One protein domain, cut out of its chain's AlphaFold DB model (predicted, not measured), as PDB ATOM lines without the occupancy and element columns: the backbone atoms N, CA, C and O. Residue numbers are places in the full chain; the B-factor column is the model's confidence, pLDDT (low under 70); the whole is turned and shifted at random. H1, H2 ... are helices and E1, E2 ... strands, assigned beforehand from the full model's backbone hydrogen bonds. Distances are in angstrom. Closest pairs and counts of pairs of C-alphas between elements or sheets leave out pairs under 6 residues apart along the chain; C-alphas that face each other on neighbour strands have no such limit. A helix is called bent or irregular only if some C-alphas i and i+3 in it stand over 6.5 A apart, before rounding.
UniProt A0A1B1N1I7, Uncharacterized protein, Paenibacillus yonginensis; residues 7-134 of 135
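What this domain is: This is residues 7 to 134 of the 135 residues of an uncharacterized protein of Paenibacillus yonginensis (UniProt A0A1B1N1I7). A small, strongly twisted sheet of three parallel strands has the long helix H3 running along one face, with H1 on one side of H3 and H4 on its other side. Long loops make the two ends of the domain: residues 31 to 49 at one end, residues 57 to 75 and 103 to 124 at the other. The printed part has 128 residues, with the named elements E1, H1, H2, E2, H3, E3 and H4 along the chain, and the sheet's order is E1 E2 E3. The class is mixed, helices and strands, though under half of the residues, 57 of 128, are in named elements. The whole is compact, with a radius of gyration of the C-alphas of 15.1 A, yet elongated, spanning 46 by 28 by 21 A.

Where its parts are: In the sheet, E2 is residues 50 to 56, 17.0 A long, E3 residues 96 to 102, 16.4 A, and E1 residues 7 to 10, 9.7 A, beginning at C-alpha 7 (-34.132, -19.306, -5.858). H3, residues 76 to 92, is 24.2 A long, from C-alpha 76 at (-56.577, -36.103, -16.241). H1 is residues 15 to 21, 9.9 A, and H2 residues 25 to 30, 8.6 A. H4, residues 125 to 133, is 12.1 A long and ends at C-alpha 133 (-54.187, -22.919, -3.279).

How they stand to each other: E2 is the inner strand. E1 and E2 are parallel at 29 degrees, with N 8 and O 51 2.8 A apart, within hydrogen-bond range. E2 and E3 are parallel at 27 degrees, with N 100 and O 52 at 2.9 A. The sheet is only just strongly twisted, its C-alphas up to 4.0 A off the best plane. H3 is on the sheet at a height of 10.5 A, over E2 and E3, and runs along the strands, at 7 degrees to E2 on the local plane. Two strand-helix-strand units, parallel neighbour strands with helices between, are E1, H1 H2, E2 and E2, H3, E3, both with right-handed crossovers; H3 on one face makes two layers, a sheet and a helix. H3 has a kink of 30 degrees near residue 86; it is neither bent nor irregular, but only just: C-alphas 86 and 89 are 6.4 A apart. With residues 85 to 92 alone H3 touches H1, the same way at a shallow tilt of 25 degrees; the closest C-alphas, of Glu 15 and Ala 85, are 4.6 A apart. With residues 80 to 87 alone it touches H4, the same way at a shallow tilt of 19 degrees, the closest C-alphas, of Lys 84 and Ile 131, at 5.9 A. H1 and H4 are apart, and neither is on the sheet. H2 only grazes the sheet with residues 25 to 29; it and H1 only just touch, only at the corner, with 3 pairs of C-alphas within 8 A, the closest those of Arg 21 and Ala 28 at 5.1 A. In H1, H2 and H4 every O i to N i+4 pair is within hydrogen-bond range; in H3 11 of 13 are.

The domain as a whole: The two C-alphas farthest apart, of Glu 46 and Glu 64, are 48.2 A from each other. The printed part has no cut. The links H2 to E2, E2 to H3 and E3 to H4 are long, and in the second residues 58 to 59 pair in parallel with residues 71 to 72. The mean pLDDT of the printed part is 95.6, and no printed residue is under 70.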
ATOM      1  N   THR A   7     -33.193 -18.812  -4.849       96.94
ATOM      2  CA  THR A   7     -34.132 -19.306  -5.858       96.94
ATOM      3  C   THR A   7     -33.707 -20.689  -6.333       96.94
ATOM      4  O   THR A   7     -32.578 -20.868  -6.794       96.94
ATOM      5  N   ILE A   8     -34.605 -21.662  -6.219       98.06
ATOM      6  CA  ILE A   8     -34.375 -23.061  -6.575       98.06
ATOM      7  C   ILE A   8     -35.208 -23.404  -7.810       98.06
ATOM      8  O   ILE A   8     -36.406 -23.129  -7.853       98.06
ATOM      9  N   HIS A   9     -34.559 -24.007  -8.805       97.88
ATOM     10  CA  HIS A   9     -35.211 -24.558  -9.989       97.88
ATOM     11  C   HIS A   9     -35.176 -26.079  -9.845       97.88
ATOM     12  O   HIS A   9     -34.096 -26.665  -9.940       97.88
ATOM     13  N   ASP A  10     -36.312 -26.711  -9.563       98.06
ATOM     14  CA  ASP A  10     -36.388 -28.140  -9.261       98.06
ATOM     15  C   ASP A  10     -37.572 -28.804  -9.970       98.06
ATOM     16  O   ASP A  10     -38.727 -28.645  -9.589       98.06
ATOM     17  N   TYR A  11     -37.271 -29.573 -11.016       97.38
ATOM     18  CA  TYR A  11     -38.259 -30.321 -11.796       97.38
ATOM     19  C   TYR A  11     -38.389 -31.794 -11.364       97.38
ATOM     20  O   TYR A  11     -38.871 -32.625 -12.135       97.38
ATOM     21  N   GLU A  12     -37.940 -32.156 -10.158       97.94
ATOM     22  CA  GLU A  12     -38.272 -33.459  -9.574       97.94
ATOM     23  C   GLU A  12     -39.797 -33.612  -9.437       97.94
ATOM     24  O   GLU A  12     -40.500 -32.689  -9.037       97.94
ATOM     25  N   SER A  13     -40.317 -34.790  -9.788       97.12
ATOM     26  CA  SER A  13     -41.761 -35.048  -9.850       97.12
ATOM     27  C   SER A  13     -42.297 -35.873  -8.682       97.12
ATOM     28  O   SER A  13     -43.504 -36.081  -8.579       97.12
ATOM     29  N   ARG A  14     -41.406 -36.413  -7.846       97.94
ATOM     30  CA  ARG A  14     -41.752 -37.288  -6.724       97.94
ATOM     31  C   ARG A  14     -41.902 -36.502  -5.430       97.94
ATOM     32  O   ARG A  14     -40.958 -35.857  -4.971       97.94
ATOM     33  N   GLU A  15     -43.080 -36.605  -4.826       98.50
ATOM     34  CA  GLU A  15     -43.445 -35.888  -3.604       98.50
ATOM     35  C   GLU A  15     -42.496 -36.202  -2.443       98.50
ATOM     36  O   GLU A  15     -42.066 -35.298  -1.730       98.50
ATOM     37  N   GLU A  16     -42.134 -37.471  -2.259       98.38
ATOM     38  CA  GLU A  16     -41.284 -37.924  -1.161       98.38
ATOM     39  C   GLU A  16     -39.876 -37.324  -1.229       98.38
ATOM     40  O   GLU A  16     -39.323 -36.923  -0.206       98.38
ATOM     41  N   VAL A  17     -39.334 -37.176  -2.440       98.38
ATOM     42  CA  VAL A  17     -38.008 -36.590  -2.662       98.38
ATOM     43  C   VAL A  17     -38.037 -35.090  -2.400       98.38
ATOM     44  O   VAL A  17     -37.139 -34.557  -1.751       98.38
ATOM     45  N   LEU A  18     -39.074 -34.399  -2.876       98.62
ATOM     46  CA  LEU A  18     -39.246 -32.968  -2.632       98.62
ATOM     47  C   LEU A  18     -39.475 -32.677  -1.140       98.62
ATOM     48  O   LEU A  18     -38.909 -31.722  -0.611       98.62
ATOM     49  N   LYS A  19     -40.244 -33.518  -0.436       98.62
ATOM     50  CA  LYS A  19     -40.433 -33.412   1.020       98.62
ATOM     51  C   LYS A  19     -39.117 -33.526   1.778       98.62
ATOM     52  O   LYS A  19     -38.886 -32.742   2.690       98.62
ATOM     53  N   GLU A  20     -38.254 -34.465   1.399       98.44
ATOM     54  CA  GLU A  20     -36.928 -34.618   2.006       98.44
ATOM     55  C   GLU A  20     -36.024 -33.411   1.702       98.44
ATOM     56  O   GLU A  20     -35.443 -32.809   2.614       98.44
ATOM     57  N   ARG A  21     -35.963 -32.995   0.429       98.38
ATOM     58  CA  ARG A  21     -35.176 -31.827   0.002       98.38
ATOM     59  C   ARG A  21     -35.595 -30.553   0.715       98.38
ATOM     60  O   ARG A  21     -34.737 -29.750   1.036       98.38
ATOM     61  N   TYR A  22     -36.880 -30.365   0.993       98.69
ATOM     62  CA  TYR A  22     -37.383 -29.148   1.630       98.69
ATOM     63  C   TYR A  22     -37.751 -29.338   3.105       98.69
ATOM     64  O   TYR A  22     -38.507 -28.538   3.656       98.69
ATOM     65  N   ALA A  23     -37.222 -30.372   3.764       98.50
ATOM     66  CA  ALA A  23     -37.460 -30.628   5.184       98.50
ATOM     67  C   ALA A  23     -36.728 -29.642   6.111       98.50
ATOM     68  O   ALA A  23     -37.202 -29.366   7.215       98.50
ATOM     69  N   SER A  24     -35.574 -29.114   5.693       98.69
ATOM     70  CA  SER A  24     -34.779 -28.160   6.468       98.69
ATOM     71  C   SER A  24     -33.995 -27.213   5.558       98.69
ATOM     72  O   SER A  24     -33.891 -27.425   4.351       98.69
ATOM     73  N   VAL A  25     -33.425 -26.152   6.139       98.56
ATOM     74  CA  VAL A  25     -32.558 -25.221   5.399       98.56
ATOM     75  C   VAL A  25     -31.340 -25.972   4.867       98.56
ATOM     76  O   VAL A  25     -30.954 -25.781   3.724       98.56
ATOM     77  N   GLU A  26     -30.753 -26.850   5.678       98.25
ATOM     78  CA  GLU A  26     -29.586 -27.647   5.297       98.25
ATOM     79  C   GLU A  26     -29.889 -28.535   4.086       98.25
ATOM     80  O   GLU A  26     -29.217 -28.401   3.062       98.25
ATOM     81  N   SER A  27     -30.956 -29.345   4.136       98.38
ATOM     82  CA  SER A  27     -31.292 -30.236   3.019       98.38
ATOM     83  C   SER A  27     -31.675 -29.471   1.749       98.38
ATOM     84  O   SER A  27     -31.298 -29.892   0.653       98.38
ATOM     85  N   ALA A  28     -32.329 -28.310   1.873       98.31
ATOM     86  CA  ALA A  28     -32.699 -27.482   0.725       98.31
ATOM     87  C   ALA A  28     -31.478 -26.858   0.033       98.31
ATOM     88  O   ALA A  28     -31.464 -26.717  -1.190       98.31
ATOM     89  N   LEU A  29     -30.450 -26.488   0.800       97.19
ATOM     90  CA  LEU A  29     -29.222 -25.884   0.278       97.19
ATOM     91  C   LEU A  29     -28.224 -26.913  -0.261       97.19
ATOM     92  O   LEU A  29     -27.449 -26.593  -1.167       97.19
ATOM     93  N   GLU A  30     -28.232 -28.126   0.292       96.69
ATOM     94  CA  GLU A  30     -27.428 -29.256  -0.184       96.69
ATOM     95  C   GLU A  30     -28.065 -29.984  -1.371       96.69
ATOM     96  O   GLU A  30     -27.366 -30.687  -2.107       96.69
ATOM     97  N   ALA A  31     -29.369 -29.791  -1.596       95.88
ATOM     98  CA  ALA A  31     -30.055 -30.316  -2.762       95.88
ATOM     99  C   ALA A  31     -29.337 -29.904  -4.058       95.88
ATOM    100  O   ALA A  31     -28.865 -28.777  -4.227       95.88
ATOM    101  N   MET A  32     -29.283 -30.841  -5.004       96.44
ATOM    102  CA  MET A  32     -28.678 -30.624  -6.315       96.44
ATOM    103  C   MET A  32     -29.683 -30.899  -7.436       96.44
ATOM    104  O   MET A  32     -29.511 -31.865  -8.189       96.44
ATOM    105  N   PRO A  33     -30.753 -30.093  -7.563       96.12
ATOM    106  CA  PRO A  33     -31.707 -30.273  -8.646       96.12
ATOM    107  C   PRO A  33     -30.992 -30.171  -9.998       96.12
ATOM    108  O   PRO A  33     -30.124 -29.323 -10.217       96.12
ATOM    109  N   SER A  34     -31.284 -31.123 -10.887       93.00
ATOM    110  CA  SER A  34     -30.567 -31.301 -12.161       93.00
ATOM    111  C   SER A  34     -29.032 -31.359 -12.021       93.00
ATOM    112  O   SER A  34     -28.310 -30.932 -12.924       93.00
ATOM    113  N   ASN A  35     -28.521 -31.877 -10.896       95.12
ATOM    114  CA  ASN A  35     -27.098 -31.933 -10.539       95.12
ATOM    115  C   ASN A  35     -26.399 -30.562 -10.469       95.12
ATOM    116  O   ASN A  35     -25.181 -30.469 -10.648       95.12
ATOM    117  N   LYS A  36     -27.145 -29.485 -10.197       94.94
ATOM    118  CA  LYS A  36     -26.608 -28.126 -10.041       94.94
ATOM    119  C   LYS A  36     -26.636 -27.701  -8.579       94.94
ATOM    120  O   LYS A  36     -27.590 -27.979  -7.869       94.94
ATOM    121  N   ARG A  37     -25.584 -27.014  -8.132       95.12
ATOM    122  CA  ARG A  37     -25.531 -26.423  -6.786       95.12
ATOM    123  C   ARG A  37     -26.448 -25.207  -6.710       95.12
ATOM    124  O   ARG A  37     -26.495 -24.436  -7.667       95.12
ATOM    125  N   ILE A  38     -27.064 -24.994  -5.548       95.75
ATOM    126  CA  ILE A  38     -27.890 -23.807  -5.281       95.75
ATOM    127  C   ILE A  38     -27.059 -22.516  -5.331       95.75
ATOM    128  O   ILE A  38     -27.494 -21.514  -5.891       95.75
ATOM    129  N   PHE A  39     -25.827 -22.545  -4.812       94.06
ATOM    130  CA  PHE A  39     -24.914 -21.401  -4.839       94.06
ATOM    131  C   PHE A  39     -23.689 -21.636  -5.728       94.06
ATOM    132  O   PHE A  39     -23.101 -22.721  -5.769       94.06
ATOM    133  N   VAL A  40     -23.248 -20.560  -6.382       90.31
ATOM    134  CA  VAL A  40     -22.005 -20.476  -7.162       90.31
ATOM    135  C   VAL A  40     -21.216 -19.221  -6.765       90.31
ATOM    136  O   VAL A  40     -21.719 -18.359  -6.048       90.31
ATOM    137  N   GLY A  41     -19.955 -19.106  -7.191       87.62
ATOM    138  CA  GLY A  41     -19.177 -17.867  -7.018       87.62
ATOM    139  C   GLY A  41     -18.893 -17.459  -5.563       87.62
ATOM    140  O   GLY A  41     -18.633 -16.289  -5.293       87.62
ATOM    141  N   GLY A  42     -18.962 -18.406  -4.619       87.38
ATOM    142  CA  GLY A  42     -18.713 -18.162  -3.194       87.38
ATOM    143  C   GLY A  42     -19.849 -17.451  -2.452       87.38
ATOM    144  O   GLY A  42     -19.651 -17.072  -1.298       87.38
ATOM    145  N   ALA A  43     -21.012 -17.268  -3.087       91.38
ATOM    146  CA  ALA A  43     -22.232 -16.874  -2.391       91.38
ATOM    147  C   ALA A  43     -22.620 -17.934  -1.344       91.38
ATOM    148  O   ALA A  43     -22.299 -19.117  -1.492       91.38
ATOM    149  N   LYS A  44     -23.275 -17.493  -0.269       92.06
ATOM    150  CA  LYS A  44     -23.683 -18.340   0.853       92.06
ATOM    151  C   LYS A  44     -25.070 -17.943   1.326       92.06
ATOM    152  O   LYS A  44     -25.510 -16.815   1.109       92.06
ATOM    153  N   TYR A  45     -25.713 -18.876   2.012       96.19
ATOM    154  CA  TYR A  45     -26.916 -18.590   2.768       96.19
ATOM    155  C   TYR A  45     -26.584 -17.759   4.009       96.19
ATOM    156  O   TYR A  45     -25.716 -18.124   4.802       96.19
ATOM    157  N   GLU A  46     -27.292 -16.650   4.164       96.12
ATOM    158  CA  GLU A  46     -27.174 -15.670   5.245       96.12
ATOM    159  C   GLU A  46     -28.543 -15.402   5.904       96.12
ATOM    160  O   GLU A  46     -28.713 -14.410   6.607       96.12
ATOM    161  N   GLY A  47     -29.527 -16.287   5.691       96.19
ATOM    162  CA  GLY A  47     -30.895 -16.139   6.209       96.19
ATOM    163  C   GLY A  47     -31.895 -15.545   5.213       96.19
ATOM    164  O   GLY A  47     -32.959 -15.087   5.626       96.19
ATOM    165  N   GLN A  48     -31.561 -15.517   3.919       97.31
ATOM    166  CA  GLN A  48     -32.476 -15.069   2.870       97.31
ATOM    167  C   GLN A  48     -33.702 -15.986   2.762       97.31
ATOM    168  O   GLN A  48     -33.595 -17.181   3.025       97.31
ATOM    169  N   PRO A  49     -34.843 -15.488   2.266       98.06
ATOM    170  CA  PRO A  49     -35.953 -16.355   1.914       98.06
ATOM    171  C   PRO A  49     -35.583 -17.398   0.857       98.06
ATOM    172  O   PRO A  49     -34.910 -17.078  -0.128       98.06
ATOM    173  N   ILE A  50     -36.064 -18.630   1.047       98.56
ATOM    174  CA  ILE A  50     -35.917 -19.727   0.084       98.56
ATOM    175  C   ILE A  50     -37.211 -19.861  -0.722       98.56
ATOM    176  O   ILE A  50     -38.295 -20.043  -0.162       98.56
ATOM    177  N   LEU A  51     -37.093 -19.768  -2.046       98.62
ATOM    178  CA  LEU A  51     -38.197 -19.883  -2.991       98.62
ATOM    179  C   LEU A  51     -37.906 -20.964  -4.026       98.62
ATOM    180  O   LEU A  51     -36.802 -21.031  -4.566       98.62
ATOM    181  N   VAL A  52     -38.925 -21.743  -4.378       98.56
ATOM    182  CA  VAL A  52     -38.872 -22.628  -5.549       98.56
ATOM    183  C   VAL A  52     -39.422 -21.858  -6.747       98.56
ATOM    184  O   VAL A  52     -40.630 -21.784  -6.965       98.56
ATOM    185  N   SER A  53     -38.536 -21.176  -7.469       97.69
ATOM    186  CA  SER A  53     -38.902 -20.215  -8.517       97.69
ATOM    187  C   SER A  53     -39.253 -20.867  -9.850       97.69
ATOM    188  O   SER A  53     -39.922 -20.235 -10.661       97.69
ATOM    189  N   GLU A  54     -38.830 -22.110 -10.073       97.81
ATOM    190  CA  GLU A  54     -39.231 -22.910 -11.229       97.81
ATOM    191  C   GLU A  54     -39.383 -24.371 -10.804       97.81
ATOM    192  O   GLU A  54     -38.458 -24.974 -10.263       97.81
ATOM    193  N   PHE A  55     -40.562 -24.941 -11.025       97.94
ATOM    194  CA  PHE A  55     -40.869 -26.350 -10.781       97.94
ATOM    195  C   PHE A  55     -42.144 -26.738 -11.529       97.94
ATOM    196  O   PHE A  55     -42.815 -25.888 -12.123       97.94
ATOM    197  N   GLY A  56     -42.497 -28.019 -11.468       95.88
ATOM    198  CA  GLY A  56     -43.636 -28.585 -12.178       95.88
ATOM    199  C   GLY A  56     -43.144 -29.439 -13.332       95.88
ATOM    200  O   GLY A  56     -42.621 -30.529 -13.115       95.88
ATOM    201  N   GLY A  57     -43.309 -28.960 -14.565       95.00
ATOM    202  CA  GLY A  57     -42.777 -29.677 -15.723       95.00
ATOM    203  C   GLY A  57     -43.521 -30.974 -16.060       95.00
ATOM    204  O   GLY A  57     -42.949 -31.860 -16.690       95.00
ATOM    205  N   ILE A  58     -44.781 -31.108 -15.650       96.81
ATOM    206  CA  ILE A  58     -45.599 -32.299 -15.909       96.81
ATOM    207  C   ILE A  58     -46.175 -32.194 -17.321       96.81
ATOM    208  O   ILE A  58     -47.149 -31.477 -17.544       96.81
ATOM    209  N   SER A  59     -45.586 -32.901 -18.284       94.44
ATOM    210  CA  SER A  59     -46.162 -33.000 -19.625       94.44
ATOM    211  C   SER A  59     -47.513 -33.703 -19.577       94.44
ATOM    212  O   SER A  59     -47.673 -34.747 -18.950       94.44
ATOM    213  N   PHE A  60     -48.497 -33.128 -20.260       94.62
ATOM    214  CA  PHE A  60     -49.791 -33.769 -20.452       94.62
ATOM    215  C   PHE A  60     -50.339 -33.410 -21.827       94.62
ATOM    216  O   PHE A  60     -50.748 -32.271 -22.076       94.62
ATOM    217  N   LYS A  61     -50.319 -34.397 -22.724       91.19
ATOM    218  CA  LYS A  61     -50.729 -34.257 -24.119       91.19
ATOM    219  C   LYS A  61     -52.261 -34.247 -24.219       91.19
ATOM    220  O   LYS A  61     -52.929 -35.198 -23.824       91.19
ATOM    221  N   LYS A  62     -52.824 -33.146 -24.734       88.12
ATOM    222  CA  LYS A  62     -54.276 -32.948 -24.958       88.12
ATOM    223  C   LYS A  62     -54.667 -32.835 -26.435       88.12
ATOM    224  O   LYS A  62     -55.848 -32.696 -26.743       88.12
ATOM    225  N   SER A  63     -53.689 -32.872 -27.331       81.69
ATOM    226  CA  SER A  63     -53.844 -32.810 -28.784       81.69
ATOM    227  C   SER A  63     -52.848 -33.769 -29.434       81.69
ATOM    228  O   SER A  63     -52.006 -34.329 -28.744       81.69
ATOM    229  N   GLU A  64     -52.891 -33.935 -30.753       80.88
ATOM    230  CA  GLU A  64     -51.909 -34.750 -31.486       80.88
ATOM    231  C   GLU A  64     -50.504 -34.117 -31.548       80.88
ATOM    232  O   GLU A  64     -49.555 -34.771 -31.973       80.88
ATOM    233  N   TRP A  65     -50.351 -32.866 -31.097       79.62
ATOM    234  CA  TRP A  65     -49.086 -32.132 -31.099       79.62
ATOM    235  C   TRP A  65     -48.045 -32.805 -30.196       79.62
ATOM    236  O   TRP A  65     -48.286 -33.023 -29.007       79.62
ATOM    237  N   GLU A  66     -46.884 -33.128 -30.763       82.50
ATOM    238  CA  GLU A  66     -45.763 -33.710 -30.022       82.50
ATOM    239  C   GLU A  66     -45.029 -32.653 -29.194       82.50
ATOM    240  O   GLU A  66     -44.791 -31.535 -29.649       82.50
ATOM    241  N   GLY A  67     -44.636 -33.021 -27.979       82.56
ATOM    242  CA  GLY A  67     -43.942 -32.125 -27.064       82.56
ATOM    243  C   GLY A  67     -43.368 -32.861 -25.861       82.56
ATOM    244  O   GLY A  67     -43.574 -34.061 -25.693       82.56
ATOM    245  N   TRP A  68     -42.637 -32.135 -25.021       87.12
ATOM    246  CA  TRP A  68     -41.939 -32.680 -23.865       87.12
ATOM    247  C   TRP A  68     -42.301 -31.968 -22.555       87.12
ATOM    248  O   TRP A  68     -42.899 -30.890 -22.520       87.12
ATOM    249  N   GLY A  69     -41.935 -32.631 -21.461       75.56
ATOM    250  CA  GLY A  69     -41.898 -32.132 -20.091       75.56
ATOM    251  C   GLY A  69     -40.918 -32.985 -19.281       75.56
ATOM    252  O   GLY A  69     -40.363 -33.957 -19.788       75.56
ATOM    253  N   TYR A  70     -40.691 -32.616 -18.029       79.75
ATOM    254  CA  TYR A  70     -39.752 -33.282 -17.123       79.75
ATOM    255  C   TYR A  70     -40.331 -34.556 -16.487       79.75
ATOM    256  O   TYR A  70     -39.589 -35.457 -16.103       79.75
ATOM    257  N   SER A  71     -41.660 -34.657 -16.427       89.12
ATOM    258  CA  SER A  71     -42.420 -35.883 -16.156       89.12
ATOM    259  C   SER A  71     -43.634 -35.951 -17.089       89.12
ATOM    260  O   SER A  71     -43.860 -35.007 -17.848       89.12
ATOM    261  N   GLY A  72     -44.409 -37.041 -17.086       90.25
ATOM    262  CA  GLY A  72     -45.545 -37.218 -18.000       90.25
ATOM    263  C   GLY A  72     -46.779 -37.791 -17.319       90.25
ATOM    264  O   GLY A  72     -46.656 -38.740 -16.550       90.25
ATOM    265  N   ALA A  73     -47.942 -37.205 -17.606       95.25
ATOM    266  CA  ALA A  73     -49.245 -37.666 -17.153       95.25
ATOM    267  C   ALA A  73     -49.992 -38.416 -18.263       95.25
ATOM    268  O   ALA A  73     -50.052 -37.954 -19.404       95.25
ATOM    269  N   GLU A  74     -50.610 -39.543 -17.917       93.50
ATOM    270  CA  GLU A  74     -51.322 -40.394 -18.883       93.50
ATOM    271  C   GLU A  74     -52.773 -39.954 -19.111       93.50
ATOM    272  O   GLU A  74     -53.351 -40.148 -20.181       93.50
ATOM    273  N   ASN A  75     -53.388 -39.365 -18.090       95.56
ATOM    274  CA  ASN A  75     -54.781 -38.944 -18.106       95.56
ATOM    275  C   ASN A  75     -55.007 -37.787 -17.118       95.56
ATOM    276  O   ASN A  75     -54.096 -37.342 -16.422       95.56
ATOM    277  N   THR A  76     -56.237 -37.270 -17.071       97.19
ATOM    278  CA  THR A  76     -56.577 -36.103 -16.241       97.19
ATOM    279  C   THR A  76     -56.398 -36.368 -14.743       97.19
ATOM    280  O   THR A  76     -55.977 -35.467 -14.025       97.19
ATOM    281  N   GLU A  77     -56.713 -37.573 -14.266       97.88
ATOM    282  CA  GLU A  77     -56.558 -37.936 -12.853       97.88
ATOM    283  C   GLU A  77     -55.076 -38.021 -12.474       97.88
ATOM    284  O   GLU A  77     -54.654 -37.409 -11.497       97.88
ATOM    285  N   ASP A  78     -54.270 -38.683 -13.305       97.81
ATOM    286  CA  ASP A  78     -52.819 -38.755 -13.128       97.81
ATOM    287  C   ASP A  78     -52.171 -37.358 -13.157       97.81
ATOM    288  O   ASP A  78     -51.339 -37.035 -12.312       97.81
ATOM    289  N   PHE A  79     -52.616 -36.472 -14.056       98.31
ATOM    290  CA  PHE A  79     -52.150 -35.083 -14.091       98.31
ATOM    291  C   PHE A  79     -52.423 -34.345 -12.774       98.31
ATOM    292  O   PHE A  79     -51.532 -33.675 -12.256       98.31
ATOM    293  N   LEU A  80     -53.627 -34.482 -12.212       98.56
ATOM    294  CA  LEU A  80     -53.984 -33.853 -10.937       98.56
ATOM    295  C   LEU A  80     -53.184 -34.441  -9.770       98.56
ATOM    296  O   LEU A  80     -52.716 -33.684  -8.921       98.56
ATOM    297  N   ASN A  81     -52.974 -35.760  -9.750       98.44
ATOM    298  CA  ASN A  81     -52.166 -36.425  -8.728       98.44
ATOM    299  C   ASN A  81     -50.709 -35.953  -8.772       98.44
ATOM    300  O   ASN A  81     -50.141 -35.603  -7.741       98.44
ATOM    301  N   ARG A  82     -50.116 -35.861  -9.966       98.38
ATOM    302  CA  ARG A  82     -48.750 -35.347 -10.156       98.38
ATOM    303  C   ARG A  82     -48.638 -33.869  -9.811       98.38
ATOM    304  O   ARG A  82     -47.663 -33.460  -9.189       98.38
ATOM    305  N   LEU A  83     -49.637 -33.069 -10.183       98.50
ATOM    306  CA  LEU A  83     -49.685 -31.651  -9.839       98.50
ATOM    307  C   LEU A  83     -49.707 -31.468  -8.317       98.50
ATOM    308  O   LEU A  83     -48.976 -30.635  -7.789       98.50
ATOM    309  N   LYS A  84     -50.496 -32.285  -7.614       98.44
ATOM    310  CA  LYS A  84     -50.531 -32.312  -6.152       98.44
ATOM    311  C   LYS A  84     -49.187 -32.745  -5.559       98.44
ATOM    312  O   LYS A  84     -48.677 -32.060  -4.682       98.44
ATOM    313  N   ALA A  85     -48.580 -33.804  -6.094       98.56
ATOM    314  CA  ALA A  85     -47.299 -34.343  -5.631       98.56
ATOM    315  C   ALA A  85     -46.154 -33.312  -5.649       98.56
ATOM    316  O   ALA A  85     -45.302 -33.323  -4.763       98.56
ATOM    317  N   VAL A  86     -46.132 -32.398  -6.628       98.56
ATOM    318  CA  VAL A  86     -45.104 -31.342  -6.696       98.56
ATOM    319  C   VAL A  86     -45.449 -30.093  -5.877       98.56
ATOM    320  O   VAL A  86     -44.545 -29.360  -5.483       98.56
ATOM    321  N   LEU A  87     -46.733 -29.837  -5.604       98.62
ATOM    322  CA  LEU A  87     -47.199 -28.657  -4.862       98.62
ATOM    323  C   LEU A  87     -47.302 -28.887  -3.349       98.62
ATOM    324  O   LEU A  87     -46.953 -27.994  -2.581       98.62
ATOM    325  N   ASP A  88     -47.713 -30.072  -2.899       98.44
ATOM    326  CA  ASP A  88     -47.801 -30.423  -1.475       98.44
ATOM    327  C   ASP A  88     -46.503 -30.137  -0.684       98.44
ATOM    328  O   ASP A  88     -46.581 -29.583   0.420       98.44
ATOM    329  N   PRO A  89     -45.295 -30.448  -1.201       98.56
ATOM    330  CA  PRO A  89     -44.045 -30.115  -0.522       98.56
ATOM    331  C   PRO A  89     -43.840 -28.606  -0.334       98.56
ATOM    332  O   PRO A  89     -43.237 -28.204   0.657       98.56
ATOM    333  N   MET A  90     -44.377 -27.762  -1.225       98.38
ATOM    334  CA  MET A  90     -44.294 -26.300  -1.090       98.38
ATOM    335  C   MET A  90     -45.097 -25.788   0.107       98.38
ATOM    336  O   MET A  90     -44.688 -24.829   0.753       98.38
ATOM    337  N   PHE A  91     -46.239 -26.416   0.399       98.19
ATOM    338  CA  PHE A  91     -47.114 -26.016   1.503       98.19
ATOM    339  C   PHE A  91     -46.703 -26.624   2.842       98.19
ATOM    340  O   PHE A  91     -46.917 -26.021   3.891       98.19
ATOM    341  N   THR A  92     -46.156 -27.839   2.815       97.81
ATOM    342  CA  THR A  92     -45.776 -28.581   4.027       97.81
ATOM    343  C   THR A  92     -44.353 -28.292   4.498       97.81
ATOM    344  O   THR A  92     -44.038 -28.560   5.659       97.81
ATOM    345  N   SER A  93     -43.492 -27.752   3.631       98.56
ATOM    346  CA  SER A  93     -42.122 -27.401   3.995       98.56
ATOM    347  C   SER A  93     -42.087 -26.311   5.076       98.56
ATOM    348  O   SER A  93     -42.754 -25.287   4.937       98.56
ATOM    349  N   PRO A  94     -41.252 -26.463   6.122       98.25
ATOM    350  CA  PRO A  94     -41.040 -25.412   7.113       98.25
ATOM    351  C   PRO A  94     -40.091 -24.298   6.634       98.25
ATOM    352  O   PRO A  94     -39.872 -23.344   7.380       98.25
ATOM    353  N   VAL A  95     -39.485 -24.421   5.444       98.50
ATOM    354  CA  VAL A  95     -38.424 -23.511   4.967       98.50
ATOM    355  C   VAL A  95     -38.721 -22.830   3.638       98.50
ATOM    356  O   VAL A  95     -38.132 -21.787   3.357       98.50
ATOM    357  N   ILE A  96     -39.631 -23.373   2.826       98.50
ATOM    358  CA  ILE A  96     -40.073 -22.707   1.599       98.50
ATOM    359  C   ILE A  96     -41.016 -21.557   1.959       98.50
ATOM    360  O   ILE A  96     -42.008 -21.733   2.659       98.50
ATOM    361  N   GLN A  97     -40.706 -20.360   1.460       98.31
ATOM    362  CA  GLN A  97     -41.465 -19.133   1.738       98.31
ATOM    363  C   GLN A  97     -42.251 -18.621   0.525       98.31
ATOM    364  O   GLN A  97     -42.980 -17.635   0.624       98.31
ATOM    365  N   GLY A  98     -42.113 -19.282  -0.622       97.94
ATOM    366  CA  GLY A  98     -42.850 -18.963  -1.836       97.94
ATOM    367  C   GLY A  98     -42.450 -19.863  -2.996       97.94
ATOM    368  O   GLY A  98     -41.411 -20.525  -2.962       97.94
ATOM    369  N   PHE A  99     -43.275 -19.872  -4.036       98.38
ATOM    370  CA  PHE A  99     -43.014 -20.643  -5.243       98.38
ATOM    371  C   PHE A  99     -43.536 -19.937  -6.495       98.38
ATOM    372  O   PHE A  99     -44.421 -19.083  -6.421       98.38
ATOM    373  N   CYS A 100     -43.015 -20.332  -7.653       98.19
ATOM    374  CA  CYS A 100     -43.528 -19.949  -8.963       98.19
ATOM    375  C   CYS A 100     -43.648 -21.203  -9.844       98.19
ATOM    376  O   CYS A 100     -42.658 -21.774 -10.301       98.19
ATOM    377  N   TYR A 101     -44.888 -21.673 -10.034       98.06
ATOM    378  CA  TYR A 101     -45.162 -22.862 -10.842       98.06
ATOM    379  C   TYR A 101     -44.914 -22.560 -12.316       98.06
ATOM    380  O   TYR A 101     -45.482 -21.614 -12.867       98.06
ATOM    381  N   THR A 102     -44.100 -23.391 -12.958       95.31
ATOM    382  CA  THR A 102     -43.754 -23.259 -14.372       95.31
ATOM    383  C   THR A 102     -44.403 -24.425 -15.139       95.31
ATOM    384  O   THR A 102     -44.013 -25.578 -14.963       95.31
ATOM    385  N   GLN A 103     -45.436 -24.202 -15.960       94.50
ATOM    386  CA  GLN A 103     -45.928 -22.914 -16.486       94.50
ATOM    387  C   GLN A 103     -47.454 -22.836 -16.651       94.50
ATOM    388  O   GLN A 103     -48.184 -23.812 -16.482       94.50
ATOM    389  N   LEU A 104     -47.962 -21.633 -16.950       96.81
ATOM    390  CA  LEU A 104     -49.399 -21.377 -17.093       96.81
ATOM    391  C   LEU A 104     -49.990 -22.035 -18.349       96.81
ATOM    392  O   LEU A 104     -51.062 -22.629 -18.273       96.81
ATOM    393  N   THR A 105     -49.310 -21.935 -19.490       97.38
ATOM    394  CA  THR A 105     -49.746 -22.466 -20.792       97.38
ATOM    395  C   THR A 105     -48.644 -23.304 -21.408       97.38
ATOM    396  O   THR A 105     -47.476 -23.033 -21.157       97.38
ATOM    397  N   ASP A 106     -48.999 -24.258 -22.263       95.62
ATOM    398  CA  ASP A 106     -48.022 -24.876 -23.162       95.62
ATOM    399  C   ASP A 106     -47.361 -23.813 -24.053       95.62
ATOM    400  O   ASP A 106     -48.023 -22.871 -24.505       95.62
ATOM    401  N   VAL A 107     -46.067 -23.975 -24.316       93.44
ATOM    402  CA  VAL A 107     -45.266 -23.070 -25.146       93.44
ATOM    403  C   VAL A 107     -44.473 -23.898 -26.146       93.44
ATOM    404  O   VAL A 107     -43.574 -24.643 -25.776       93.44
ATOM    405  N   GLU A 108     -44.801 -23.755 -27.431       90.75
ATOM    406  CA  GLU A 108     -44.161 -24.489 -28.531       90.75
ATOM    407  C   GLU A 108     -44.110 -26.009 -28.285       90.75
ATOM    408  O   GLU A 108     -45.125 -26.694 -28.393       90.75
ATOM    409  N   GLN A 109     -42.929 -26.552 -27.985       90.38
ATOM    410  CA  GLN A 109     -42.717 -27.976 -27.726       90.38
ATOM    411  C   GLN A 109     -42.863 -28.333 -26.241       90.38
ATOM    412  O   GLN A 109     -42.935 -29.513 -25.913       90.38
ATOM    413  N   GLU A 110     -42.921 -27.355 -25.337       91.19
ATOM    414  CA  GLU A 110     -43.136 -27.579 -23.909       91.19
ATOM    415  C   GLU A 110     -44.627 -27.710 -23.615       91.19
ATOM    416  O   GLU A 110     -45.367 -26.727 -23.558       91.19
ATOM    417  N   ILE A 111     -45.069 -28.950 -23.408       94.56
ATOM    418  CA  ILE A 111     -46.479 -29.289 -23.177       94.56
ATOM    419  C   ILE A 111     -46.778 -29.536 -21.694       94.56
ATOM    420  O   ILE A 111     -47.549 -30.433 -21.329       94.56
ATOM    421  N   ASN A 112     -46.125 -28.777 -20.821       95.62
ATOM    422  CA  ASN A 112     -46.181 -28.903 -19.364       95.62
ATOM    423  C   ASN A 112     -46.980 -27.774 -18.679       95.62
ATOM    424  O   ASN A 112     -46.890 -27.602 -17.464       95.62
ATOM    425  N   GLY A 113     -47.771 -27.014 -19.443       96.69
ATOM    426  CA  GLY A 113     -48.631 -25.967 -18.913       96.69
ATOM    427  C   GLY A 113     -49.864 -26.502 -18.181       96.69
ATOM    428  O   GLY A 113     -50.380 -27.577 -18.498       96.69
ATOM    429  N   LEU A 114     -50.401 -25.717 -17.242       97.81
ATOM    430  CA  LEU A 114     -51.729 -25.966 -16.649       97.81
ATOM    431  C   LEU A 114     -52.859 -25.844 -17.686       97.81
ATOM    432  O   LEU A 114     -53.925 -26.459 -17.562       97.81
ATOM    433  N   LEU A 115     -52.615 -25.035 -18.714       97.50
ATOM    434  CA  LEU A 115     -53.463 -24.827 -19.872       97.50
ATOM    435  C   LEU A 115     -52.745 -25.318 -21.138       97.50
ATOM    436  O   LEU A 115     -51.518 -25.321 -21.212       97.50
ATOM    437  N   THR A 116     -53.512 -25.680 -22.159       95.94
ATOM    438  CA  THR A 116     -52.988 -25.910 -23.509       95.94
ATOM    439  C   THR A 116     -52.462 -24.613 -24.133       95.94
ATOM    440  O   THR A 116     -52.662 -23.520 -23.593       95.94
ATOM    441  N   TYR A 117     -51.845 -24.726 -25.312       94.44
ATOM    442  CA  TYR A 117     -51.378 -23.586 -26.110       94.44
ATOM    443  C   TYR A 117     -52.495 -22.549 -26.352       94.44
ATOM    444  O   TYR A 117     -52.311 -21.352 -26.133       94.44
ATOM    445  N   ASP A 118     -53.709 -23.020 -26.662       94.94
ATOM    446  CA  ASP A 118     -54.912 -22.191 -26.858       94.94
ATOM    447  C   ASP A 118     -55.632 -21.823 -25.545       94.94
ATOM    448  O   ASP A 118     -56.826 -21.502 -25.530       94.94
ATOM    449  N   ARG A 119     -54.914 -21.885 -24.415       96.12
ATOM    450  CA  ARG A 119     -55.382 -21.520 -23.067       96.12
ATOM    451  C   ARG A 119     -56.592 -22.324 -22.582       96.12
ATOM    452  O   ARG A 119     -57.353 -21.844 -21.742       96.12
ATOM    453  N   GLN A 120     -56.768 -23.551 -23.074       97.25
ATOM    454  CA  GLN A 120     -57.807 -24.452 -22.576       97.25
ATOM    455  C   GLN A 120     -57.295 -25.214 -21.346       97.25
ATOM    456  O   GLN A 120     -56.202 -25.776 -21.409       97.25
ATOM    457  N   PRO A 121     -58.036 -25.275 -20.225       97.69
ATOM    458  CA  PRO A 121     -57.595 -26.022 -19.048       97.69
ATOM    459  C   PRO A 121     -57.357 -27.507 -19.333       97.69
ATOM    460  O   PRO A 121     -58.197 -28.172 -19.940       97.69
ATOM    461  N   LYS A 122     -56.231 -28.054 -18.856       96.94
ATOM    462  CA  LYS A 122     -55.921 -29.486 -19.036       96.94
ATOM    463  C   LYS A 122     -56.701 -30.408 -18.098       96.94
ATOM    464  O   LYS A 122     -56.859 -31.599 -18.372       96.94
ATOM    465  N   ALA A 123     -57.226 -29.858 -17.018       98.00
ATOM    466  CA  ALA A 123     -58.129 -30.512 -16.083       98.00
ATOM    467  C   ALA A 123     -59.222 -29.510 -15.671       98.00
ATOM    468  O   ALA A 123     -59.090 -28.320 -15.978       98.00
ATOM    469  N   PRO A 124     -60.305 -29.943 -14.994       98.38
ATOM    470  CA  PRO A 124     -61.296 -29.020 -14.452       98.38
ATOM    471  C   PRO A 124     -60.624 -27.896 -13.652       98.38
ATOM    472  O   PRO A 124     -59.907 -28.154 -12.686       98.38
ATOM    473  N   VAL A 125     -60.851 -26.643 -14.059       98.12
ATOM    474  CA  VAL A 125     -60.112 -25.480 -13.532       98.12
ATOM    475  C   VAL A 125     -60.238 -25.335 -12.015       98.12
ATOM    476  O   VAL A 125     -59.276 -24.963 -11.351       98.12
ATOM    477  N   GLU A 126     -61.383 -25.713 -11.443       98.38
ATOM    478  CA  GLU A 126     -61.590 -25.685  -9.994       98.38
ATOM    479  C   GLU A 126     -60.714 -26.696  -9.245       98.38
ATOM    480  O   GLU A 126     -60.298 -26.422  -8.124       98.38
ATOM    481  N   GLN A 127     -60.385 -27.842  -9.850       98.56
ATOM    482  CA  GLN A 127     -59.467 -28.810  -9.242       98.56
ATOM    483  C   GLN A 127     -58.024 -28.302  -9.293       98.56
ATOM    484  O   GLN A 127     -57.336 -28.344  -8.278       98.56
ATOM    485  N   ILE A 128     -57.598 -27.740 -10.432       98.44
ATOM    486  CA  ILE A 128     -56.282 -27.089 -10.556       98.44
ATOM    487  C   ILE A 128     -56.157 -25.970  -9.517       98.44
ATOM    488  O   ILE A 128     -55.172 -25.902  -8.788       98.44
ATOM    489  N   ARG A 129     -57.178 -25.115  -9.413       98.25
ATOM    490  CA  ARG A 129     -57.218 -24.001  -8.466       98.25
ATOM    491  C   ARG A 129     -57.094 -24.468  -7.018       98.25
ATOM    492  O   ARG A 129     -56.326 -23.858  -6.283       98.25
ATOM    493  N   ARG A 130     -57.818 -25.516  -6.611       98.50
ATOM    494  CA  ARG A 130     -57.712 -26.080  -5.253       98.50
ATOM    495  C   ARG A 130     -56.284 -26.513  -4.943       98.50
ATOM    496  O   ARG A 130     -55.720 -26.053  -3.959       98.50
ATOM    497  N   ILE A 131     -55.664 -27.276  -5.845       98.38
ATOM    498  CA  ILE A 131     -54.284 -27.751  -5.667       98.38
ATOM    499  C   ILE A 131     -53.296 -26.572  -5.599       98.38
ATOM    500  O   ILE A 131     -52.462 -26.522  -4.702       98.38
ATOM    501  N   ILE A 132     -53.424 -25.574  -6.484       97.69
ATOM    502  CA  ILE A 132     -52.576 -24.364  -6.480       97.69
ATOM    503  C   ILE A 132     -52.750 -23.530  -5.202       97.69
ATOM    504  O   ILE A 132     -51.830 -22.822  -4.801       97.69
ATOM    505  N   LYS A 133     -53.917 -23.596  -4.553       97.44
ATOM    506  CA  LYS A 133     -54.187 -22.919  -3.279       97.44
ATOM    507  C   LYS A 133     -53.823 -23.753  -2.045       97.44
ATOM    508  O   LYS A 133     -53.905 -23.211  -0.946       97.44
ATOM    509  N   GLY A 134     -53.440 -25.019  -2.216       95.88
ATOM    510  CA  GLY A 134     -53.198 -25.947  -1.110       95.88
ATOM    511  C   GLY A 134     -54.473 -26.342  -0.352       95.88
ATOM    512  O   GLY A 134     -54.414 -26.542   0.859       95.88
TER     513      GLY A 134